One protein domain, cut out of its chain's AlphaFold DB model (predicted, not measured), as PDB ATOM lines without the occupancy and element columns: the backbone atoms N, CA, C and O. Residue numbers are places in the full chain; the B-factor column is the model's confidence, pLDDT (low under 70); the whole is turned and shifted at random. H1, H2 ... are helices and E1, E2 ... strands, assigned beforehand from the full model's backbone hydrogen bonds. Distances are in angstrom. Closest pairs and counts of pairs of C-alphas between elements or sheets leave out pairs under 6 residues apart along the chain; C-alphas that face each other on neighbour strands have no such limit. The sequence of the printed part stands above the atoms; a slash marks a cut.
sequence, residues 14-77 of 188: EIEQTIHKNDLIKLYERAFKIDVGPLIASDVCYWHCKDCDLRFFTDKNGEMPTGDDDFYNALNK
ATOM      1  N   GLU A  14      66.137 -43.456  34.400       97.00
ATOM      2  CA  GLU A  14      65.659 -42.140  33.959       97.00
ATOM      3  C   GLU A  14      64.199 -42.216  33.514       97.00
ATOM      4  O   GLU A  14      63.783 -43.216  32.934       97.00
ATOM      5  N   ILE A  15      63.415 -41.165  33.761       96.62
ATOM      6  CA  ILE A  15      62.054 -41.060  33.215       96.62
ATOM      7  C   ILE A  15      62.161 -40.692  31.731       96.62
ATOM      8  O   ILE A  15      62.676 -39.626  31.401       96.62
ATOM      9  N   GLU A  16      61.636 -41.540  30.847       97.06
ATOM     10  CA  GLU A  16      61.461 -41.224  29.422       97.06
ATOM     11  C   GLU A  16      60.137 -40.487  29.174       97.06
ATOM     12  O   GLU A  16      60.070 -39.583  28.340       97.06
ATOM     13  N   GLN A  17      59.075 -40.853  29.899       97.00
ATOM     14  CA  GLN A  17      57.749 -40.262  29.727       97.00
ATOM     15  C   GLN A  17      56.932 -40.314  31.023       97.00
ATOM     16  O   GLN A  17      57.026 -41.266  31.793       97.00
ATOM     17  N   THR A  18      56.061 -39.324  31.221       96.56
ATOM     18  CA  THR A  18      54.986 -39.375  32.221       96.56
ATOM     19  C   THR A  18      53.639 -39.425  31.509       96.56
ATOM     20  O   THR A  18      53.393 -38.658  30.578       96.56
ATOM     21  N   ILE A  19      52.767 -40.331  31.943       96.31
ATOM     22  CA  ILE A  19      51.424 -40.527  31.401       96.31
ATOM     23  C   ILE A  19      50.410 -40.132  32.474       96.31
ATOM     24  O   ILE A  19      50.421 -40.671  33.582       96.31
ATOM     25  N   HIS A  20      49.509 -39.207  32.143       96.75
ATOM     26  CA  HIS A  20      48.500 -38.753  33.090       96.75
ATOM     27  C   HIS A  20      47.442 -39.824  33.346       96.75
ATOM     28  O   HIS A  20      46.840 -40.367  32.412       96.75
ATOM     29  N   LYS A  21      47.141 -40.073  34.626       95.75
ATOM     30  CA  LYS A  21      46.135 -41.063  35.048       95.75
ATOM     31  C   LYS A  21      44.793 -40.849  34.347       95.75
ATOM     32  O   LYS A  21      44.177 -41.793  33.859       95.75
ATOM     33  N   ASN A  22      44.339 -39.598  34.291       96.81
ATOM     34  CA  ASN A  22      43.038 -39.258  33.717       96.81
ATOM     35  C   ASN A  22      42.960 -39.543  32.212       96.81
ATOM     36  O   ASN A  22      41.875 -39.832  31.711       96.81
ATOM     37  N   ASP A  23      44.085 -39.476  31.500       96.94
ATOM     38  CA  ASP A  23      44.125 -39.794  30.077       96.94
ATOM     39  C   ASP A  23      44.051 -41.308  29.867       96.94
ATOM     40  O   ASP A  23      43.266 -41.756  29.034       96.94
ATOM     41  N   LEU A  24      44.755 -42.101  30.684       95.00
ATOM     42  CA  LEU A  24      44.641 -43.566  30.668       95.00
ATOM     43  C   LEU A  24      43.209 -44.032  30.942       95.00
ATOM     44  O   LEU A  24      42.669 -44.821  30.168       95.00
ATOM     45  N   ILE A  25      42.563 -43.494  31.981       95.75
ATOM     46  CA  ILE A  25      41.168 -43.827  32.314       95.75
ATOM     47  C   ILE A  25      40.246 -43.526  31.128       95.75
ATOM     48  O   ILE A  25      39.483 -44.387  30.695       95.75
ATOM     49  N   LYS A  26      40.346 -42.321  30.549       97.25
ATOM     50  CA  LYS A  26      39.522 -41.929  29.396       97.25
ATOM     51  C   LYS A  26      39.786 -42.798  28.168       97.25
ATOM     52  O   LYS A  26      38.846 -43.091  27.430       97.25
ATOM     53  N   LEU A  27      41.039 -43.179  27.920       96.56
ATOM     54  CA  LEU A  27      41.413 -44.029  26.792       96.56
ATOM     55  C   LEU A  27      40.804 -45.425  26.927       96.56
ATOM     56  O   LEU A  27      40.169 -45.886  25.978       96.56
ATOM     57  N   TYR A  28      40.929 -46.060  28.095       95.00
ATOM     58  CA  TYR A  28      40.352 -47.384  28.346       95.00
ATOM     59  C   TYR A  28      38.820 -47.365  28.308       95.00
ATOM     60  O   TYR A  28      38.212 -48.204  27.640       95.00
ATOM     61  N   GLU A  29      38.185 -46.358  28.908       95.12
ATOM     62  CA  GLU A  29      36.727 -46.206  28.867       95.12
ATOM     63  C   GLU A  29      36.217 -45.983  27.431       95.12
ATOM     64  O   GLU A  29      35.205 -46.544  26.990       95.12
ATOM     65  N   ARG A  30      36.941 -45.190  26.634       96.31
ATOM     66  CA  ARG A  30      36.578 -44.936  25.236       96.31
ATOM     67  C   ARG A  30      36.777 -46.168  24.354       96.31
ATOM     68  O   ARG A  30      35.892 -46.452  23.547       96.31
ATOM     69  N   ALA A  31      37.923 -46.836  24.466       93.38
ATOM     70  CA  ALA A  31      38.321 -47.924  23.575       93.38
ATOM     71  C   ALA A  31      37.671 -49.263  23.941       93.38
ATOM     72  O   ALA A  31      37.291 -50.015  23.046       93.38
ATOM     73  N   PHE A  32      37.522 -49.544  25.237       92.81
ATOM     74  CA  PHE A  32      37.159 -50.874  25.730       92.81
ATOM     75  C   PHE A  32      35.929 -50.893  26.639       92.81
ATOM     76  O   PHE A  32      35.426 -51.980  26.905       92.81
ATOM     77  N   LYS A  33      35.413 -49.731  27.078       93.62
ATOM     78  CA  LYS A  33      34.339 -49.641  28.093       93.62
ATOM     79  C   LYS A  33      34.751 -50.270  29.427       93.62
ATOM     80  O   LYS A  33      33.971 -50.983  30.055       93.62
ATOM     81  N   ILE A  34      36.012 -50.052  29.803       93.38
ATOM     82  CA  ILE A  34      36.628 -50.569  31.026       93.38
ATOM     83  C   ILE A  34      37.123 -49.383  31.852       93.38
ATOM     84  O   ILE A  34      37.897 -48.566  31.349       93.38
ATOM     85  N   ASP A  35      36.730 -49.335  33.125       93.06
ATOM     86  CA  ASP A  35      37.278 -48.389  34.094       93.06
ATOM     87  C   ASP A  35      38.530 -48.973  34.761       93.06
ATOM     88  O   ASP A  35      38.466 -49.950  35.503       93.06
ATOM     89  N   VAL A  36      39.679 -48.355  34.490       94.31
ATOM     90  CA  VAL A  36      40.982 -48.701  35.090       94.31
ATOM     91  C   VAL A  36      41.362 -47.772  36.246       94.31
ATOM     92  O   VAL A  36      42.450 -47.887  36.813       94.31
ATOM     93  N   GLY A  37      40.493 -46.826  36.610       93.44
ATOM     94  CA  GLY A  37      40.731 -45.852  37.673       93.44
ATOM     95  C   GLY A  37      41.121 -46.449  39.031       93.44
ATOM     96  O   GLY A  37      42.000 -45.861  39.676       93.44
ATOM     97  N   PRO A  38      40.542 -47.590  39.457       92.94
ATOM     98  CA  PRO A  38      40.943 -48.284  40.682       92.94
ATOM     99  C   PRO A  38      42.374 -48.846  40.658       92.94
ATOM    100  O   PRO A  38      43.011 -48.907  41.704       92.94
ATOM    101  N   LEU A  39      42.898 -49.206  39.480       91.06
ATOM    102  CA  LEU A  39      44.217 -49.842  39.313       91.06
ATOM    103  C   LEU A  39      45.367 -48.833  39.286       91.06
ATOM    104  O   LEU A  39      46.518 -49.159  39.567       91.06
ATOM    105  N   ILE A  40      45.066 -47.598  38.891       91.62
ATOM    106  CA  ILE A  40      46.067 -46.568  38.634       91.62
ATOM    107  C   ILE A  40      46.008 -45.559  39.776       91.62
ATOM    108  O   ILE A  40      45.127 -44.707  39.810       91.62
ATOM    109  N   ALA A  41      46.934 -45.616  40.732       90.75
ATOM    110  CA  ALA A  41      46.908 -44.725  41.897       90.75
ATOM    111  C   ALA A  41      47.226 -43.256  41.545       90.75
ATOM    112  O   ALA A  41      46.640 -42.328  42.111       90.75
ATOM    113  N   SER A  42      48.124 -43.033  40.585       94.69
ATOM    114  CA  SER A  42      48.593 -41.711  40.157       94.69
ATOM    115  C   SER A  42      49.000 -41.706  38.687       94.69
ATOM    116  O   SER A  42      48.873 -42.718  38.008       94.69
ATOM    117  N   ASP A  43      49.542 -40.584  38.212       96.19
ATOM    118  CA  ASP A  43      50.286 -40.555  36.954       96.19
ATOM    119  C   ASP A  43      51.351 -41.661  36.933       96.19
ATOM    120  O   ASP A  43      51.930 -42.001  37.975       96.19
ATOM    121  N   VAL A  44      51.546 -42.231  35.748       95.81
ATOM    122  CA  VAL A  44      52.429 -43.370  35.504       95.81
ATOM    123  C   VAL A  44      53.711 -42.857  34.866       95.81
ATOM    124  O   VAL A  44      53.683 -42.187  33.835       95.81
ATOM    125  N   CYS A  45      54.838 -43.179  35.479       96.25
ATOM    126  CA  CYS A  45      56.168 -42.881  34.978       96.25
ATOM    127  C   CYS A  45      56.681 -44.073  34.165       96.25
ATOM    128  O   CYS A  45      56.666 -45.207  34.642       96.25
ATOM    129  N   TYR A  46      57.148 -43.804  32.951       96.75
ATOM    130  CA  TYR A  46      57.851 -44.748  32.093       96.75
ATOM    131  C   TYR A  46      59.354 -44.528  32.241       96.75
ATOM    132  O   TYR A  46      59.867 -43.455  31.914       96.75
ATOM    133  N   TRP A  47      60.040 -45.532  32.772       96.88
ATOM    134  CA  TRP A  47      61.452 -45.488  33.124       96.88
ATOM    135  C   TRP A  47      62.303 -46.266  32.131       96.88
ATOM    136  O   TRP A  47      61.865 -47.289  31.610       96.88
ATOM    137  N   HIS A  48      63.552 -45.839  31.956       97.88
ATOM    138  CA  HIS A  48      64.603 -46.541  31.224       97.88
ATOM    139  C   HIS A  48      65.817 -46.766  32.123       97.88
ATOM    140  O   HIS A  48      66.426 -45.808  32.603       97.88
ATOM    141  N   CYS A  49      66.179 -48.029  32.344       97.62
ATOM    142  CA  CYS A  49      67.417 -48.395  33.022       97.62
ATOM    143  C   CYS A  49      68.597 -48.325  32.048       97.62
ATOM    144  O   CYS A  49      68.622 -49.040  31.046       97.62
ATOM    145  N   LYS A  50      69.608 -47.514  32.367       97.81
ATOM    146  CA  LYS A  50      70.790 -47.336  31.511       97.81
ATOM    147  C   LYS A  50      71.788 -48.491  31.570       97.81
ATOM    148  O   LYS A  50      72.606 -48.604  30.663       97.81
ATOM    149  N   ASP A  51      71.710 -49.360  32.577       97.62
ATOM    150  CA  ASP A  51      72.642 -50.487  32.722       97.62
ATOM    151  C   ASP A  51      72.212 -51.736  31.945       97.62
ATOM    152  O   ASP A  51      73.055 -52.436  31.390       97.62
ATOM    153  N   CYS A  52      70.910 -52.052  31.919       97.06
ATOM    154  CA  CYS A  52      70.393 -53.259  31.256       97.06
ATOM    155  C   CYS A  52      69.384 -52.987  30.135       97.06
ATOM    156  O   CYS A  52      68.817 -53.934  29.596       97.06
ATOM    157  N   ASP A  53      69.140 -51.714  29.811       97.38
ATOM    158  CA  ASP A  53      68.215 -51.245  28.769       97.38
ATOM    159  C   ASP A  53      66.728 -51.605  28.992       97.38
ATOM    160  O   ASP A  53      65.873 -51.318  28.150       97.38
ATOM    161  N   LEU A  54      66.373 -52.175  30.152       96.69
ATOM    162  CA  LEU A  54      64.977 -52.448  30.492       96.69
ATOM    163  C   LEU A  54      64.189 -51.143  30.620       96.69
ATOM    164  O   LEU A  54      64.607 -50.211  31.314       96.69
ATOM    165  N   ARG A  55      62.992 -51.137  30.033       96.31
ATOM    166  CA  ARG A  55      61.985 -50.104  30.255       96.31
ATOM    167  C   ARG A  55      60.804 -50.659  31.034       96.31
ATOM    168  O   ARG A  55      60.403 -51.799  30.815       96.31
ATOM    169  N   PHE A  56      60.291 -49.880  31.976       95.75
ATOM    170  CA  PHE A  56      59.257 -50.332  32.908       95.75
ATOM    171  C   PHE A  56      58.409 -49.167  33.417       95.75
ATOM    172  O   PHE A  56      58.793 -48.005  33.302       95.75
ATOM    173  N   PHE A  57      57.248 -49.485  33.986       94.94
ATOM    174  CA  PHE A  57      56.301 -48.496  34.489       94.94
ATOM    175  C   PHE A  57      56.243 -48.514  36.015       94.94
ATOM    176  O   PHE A  57      56.274 -49.581  36.626       94.94
ATOM    177  N   THR A  58      56.100 -47.342  36.626       94.62
ATOM    178  CA  THR A  58      55.713 -47.215  38.037       94.62
ATOM    179  C   THR A  58      54.697 -46.096  38.208       94.62
ATOM    180  O   THR A  58      54.610 -45.185  37.386       94.62
ATOM    181  N   ASP A  59      53.959 -46.114  39.306       92.50
ATOM    182  CA  ASP A  59      53.278 -44.938  39.824       92.50
ATOM    183  C   ASP A  59      54.294 -43.968  40.470       92.50
ATOM    184  O   ASP A  59      55.510 -44.214  40.503       92.50
ATOM    185  N   LYS A  60      53.805 -42.846  41.009       87.38
ATOM    186  CA  LYS A  60      54.644 -41.834  41.674       87.38
ATOM    187  C   LYS A  60      55.305 -42.323  42.970       87.38
ATOM    188  O   LYS A  60      56.211 -41.658  43.467       87.38
ATOM    189  N   ASN A  61      54.816 -43.420  43.543       87.69
ATOM    190  CA  ASN A  61      55.329 -44.020  44.771       87.69
ATOM    191  C   ASN A  61      56.373 -45.111  44.479       87.69
ATOM    192  O   ASN A  61      56.977 -45.628  45.415       87.69
ATOM    193  N   GLY A  62      56.614 -45.432  43.204       88.12
ATOM    194  CA  GLY A  62      57.543 -46.480  42.781       88.12
ATOM    195  C   GLY A  62      56.903 -47.866  42.679       88.12
ATOM    196  O   GLY A  62      57.619 -48.840  42.463       88.12
ATOM    197  N   GLU A  63      55.578 -47.970  42.793       90.19
ATOM    198  CA  GLU A  63      54.855 -49.233  42.656       90.19
ATOM    199  C   GLU A  63      54.475 -49.486  41.196       90.19
ATOM    200  O   GLU A  63      54.039 -48.585  40.484       90.19
ATOM    201  N   MET A  64      54.618 -50.726  40.734       90.00
ATOM    202  CA  MET A  64      54.224 -51.105  39.378       90.00
ATOM    203  C   MET A  64      52.712 -51.357  39.329       90.00
ATOM    204  O   MET A  64      52.245 -52.253  40.037       90.00
ATOM    205  N   PRO A  65      51.934 -50.604  38.530       87.94
ATOM    206  CA  PRO A  65      50.510 -50.874  38.388       87.94
ATOM    207  C   PRO A  65      50.312 -52.195  37.635       87.94
ATOM    208  O   PRO A  65      50.796 -52.356  36.515       87.94
ATOM    209  N   THR A  66      49.593 -53.136  38.244       86.56
ATOM    210  CA  THR A  66      49.234 -54.428  37.642       86.56
ATOM    211  C   THR A  66      47.719 -54.548  37.511       86.56
ATOM    212  O   THR A  66      46.980 -53.970  38.305       86.56
ATOM    213  N   GLY A  67      47.253 -55.315  36.524       86.44
ATOM    214  CA  GLY A  67      45.840 -55.680  36.421       86.44
ATOM    215  C   GLY A  67      45.411 -56.603  37.562       86.44
ATOM    216  O   GLY A  67      46.205 -57.431  38.013       86.44
ATOM    217  N   ASP A  68      44.167 -56.460  38.012       85.56
ATOM    218  CA  ASP A  68      43.505 -57.385  38.931       85.56
ATOM    219  C   ASP A  68      42.563 -58.346  38.178       85.56
ATOM    220  O   ASP A  68      42.454 -58.317  36.946       85.56
ATOM    221  N   ASP A  69      41.882 -59.218  38.922       82.38
ATOM    222  CA  ASP A  69      40.955 -60.194  38.348       82.38
ATOM    223  C   ASP A  69      39.810 -59.524  37.572       82.38
ATOM    224  O   ASP A  69      39.436 -60.000  36.498       82.38
ATOM    225  N   ASP A  70      39.268 -58.409  38.067       86.62
ATOM    226  CA  ASP A  70      38.163 -57.694  37.421       86.62
ATOM    227  C   ASP A  70      38.591 -57.098  36.076       86.62
ATOM    228  O   ASP A  70      37.878 -57.235  35.072       86.62
ATOM    229  N   PHE A  71      39.786 -56.511  36.020       88.50
ATOM    230  CA  PHE A  71      40.389 -56.006  34.794       88.50
ATOM    231  C   PHE A  71      40.564 -57.104  33.746       88.50
ATOM    232  O   PHE A  71      40.102 -56.963  32.607       88.50
ATOM    233  N   TYR A  72      41.184 -58.223  34.125       82.00
ATOM    234  CA  TYR A  72      41.394 -59.333  33.200       82.00
ATOM    235  C   TYR A  72      40.068 -59.967  32.770       82.00
ATOM    236  O   TYR A  72      39.882 -60.255  31.590       82.00
ATOM    237  N   ASN A  73      39.092 -60.098  33.669       84.00
ATOM    238  CA  ASN A  73      37.752 -60.582  33.333       84.00
ATOM    239  C   ASN A  73      37.013 -59.668  32.349       84.00
ATOM    240  O   ASN A  73      36.254 -60.156  31.505       84.00
ATOM    241  N   ALA A  74      37.219 -58.354  32.428       86.94
ATOM    242  CA  ALA A  74      36.674 -57.416  31.456       86.94
ATOM    243  C   ALA A  74      37.338 -57.584  30.078       86.94
ATOM    244  O   ALA A  74      36.630 -57.660  29.070       86.94
ATOM    245  N   LEU A  75      38.666 -57.730  30.033       85.19
ATOM    246  CA  LEU A  75      39.409 -57.973  28.791       85.19
ATOM    247  C   LEU A  75      39.063 -59.318  28.139       85.19
ATOM    248  O   LEU A  75      38.927 -59.379  26.920       85.19
ATOM    249  N   ASN A  76      38.811 -60.365  28.926       80.25
ATOM    250  CA  ASN A  76      38.423 -61.699  28.441       80.25
ATOM    251  C   ASN A  76      37.159 -61.704  27.572       80.25
ATOM    252  O   ASN A  76      36.940 -62.641  26.805       80.25
ATOM    253  N   LYS A  77      36.314 -60.675  27.692       83.75
ATOM    254  CA  LYS A  77      35.099 -60.513  26.881       83.75
ATOM    255  C   LYS A  77      35.402 -60.001  25.471       83.75
ATOM    256  O   LYS A  77      34.528 -60.055  24.606       83.75
TER     257      LYS A  77
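Overview. This is residues 14 to 77 of the 188 residues of the protein "Methyltransferase" of Helicobacter sp. 11S02596-1 (UniProt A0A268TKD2). A small three-stranded sheet makes one end of an elongated domain, and two helices, H1 and H2, lie at the other end, off the sheet, with the links from H1 to E2 and from E3 to H2 running between the two ends. The sheet has the order E1, E2, E3 and is antiparallel throughout, with E2 and E3 forming a hairpin. The printed part has 64 residues, with two named helices and three named strands in the order E1, H1, E2, E3, H2, and the class is mixed, helices and strands. It is only just loose, close to compact, with a radius of gyration of the C-alphas of 13.0 A, and the C-alphas span 39 by 21 by 20 A.

Arrangement. E1, residues 14 to 19, is an edge strand and the antiparallel neighbour of E2, residues 44 to 49, at 158 degrees between their directions. The C-alphas of Ile 15 and Trp 47 face each other at 4.5 A, and N 16 and O 46 are within hydrogen-bond range at 2.8 A, as are N 46 and O 17 at 2.8 A. After a tight link of one residue, E1 is followed by H1, residues 21 to 32, which is not on the sheet. The closest C-alphas of H1 and E2 are those of Lys 21 and Val 44, 6.7 A apart. E2, the inner strand, forms a hairpin with E3, residues 55 to 58, the other edge strand. These two are antiparallel at 145 degrees, with N 45 and O 58 within hydrogen-bond range at 2.8 A, and N 58 and O 45 at 3.0 A. H1 and E3 are apart. H2, residues 69 to 75, is not on the sheet either, and it is only just apart from H1, with the closest C-alphas 8.1 A apart. In H1 and H2 every O i to N i+4 pair is within hydrogen-bond range.

Along the chain. E1 begins at C-alpha 14, at (65.659, -42.140, 33.959), and is 14.6 A long. H1 is 16.2 A long, from Lys 21 to Phe 32, where the C-alpha is at (37.159, -50.874, 25.730). E2 is 16.0 A long, from Val 44 to Cys 49, and E3 is 10.4 A long, from Arg 55 to Thr 58. H2 is 9.9 A long, from Asp 69 to Leu 75, whose C-alpha is at (39.409, -57.973, 28.791).

Size, cuts and confidence. The two C-alphas farthest apart are those of Asp 51 and Lys 77, 39.3 A. The link from H1 to E2, 11 residues, is long, and the link from E3 to H2 is short but not tight. The printed part has no cut. Its mean pLDDT is 92.8, and no printed residue is under 70.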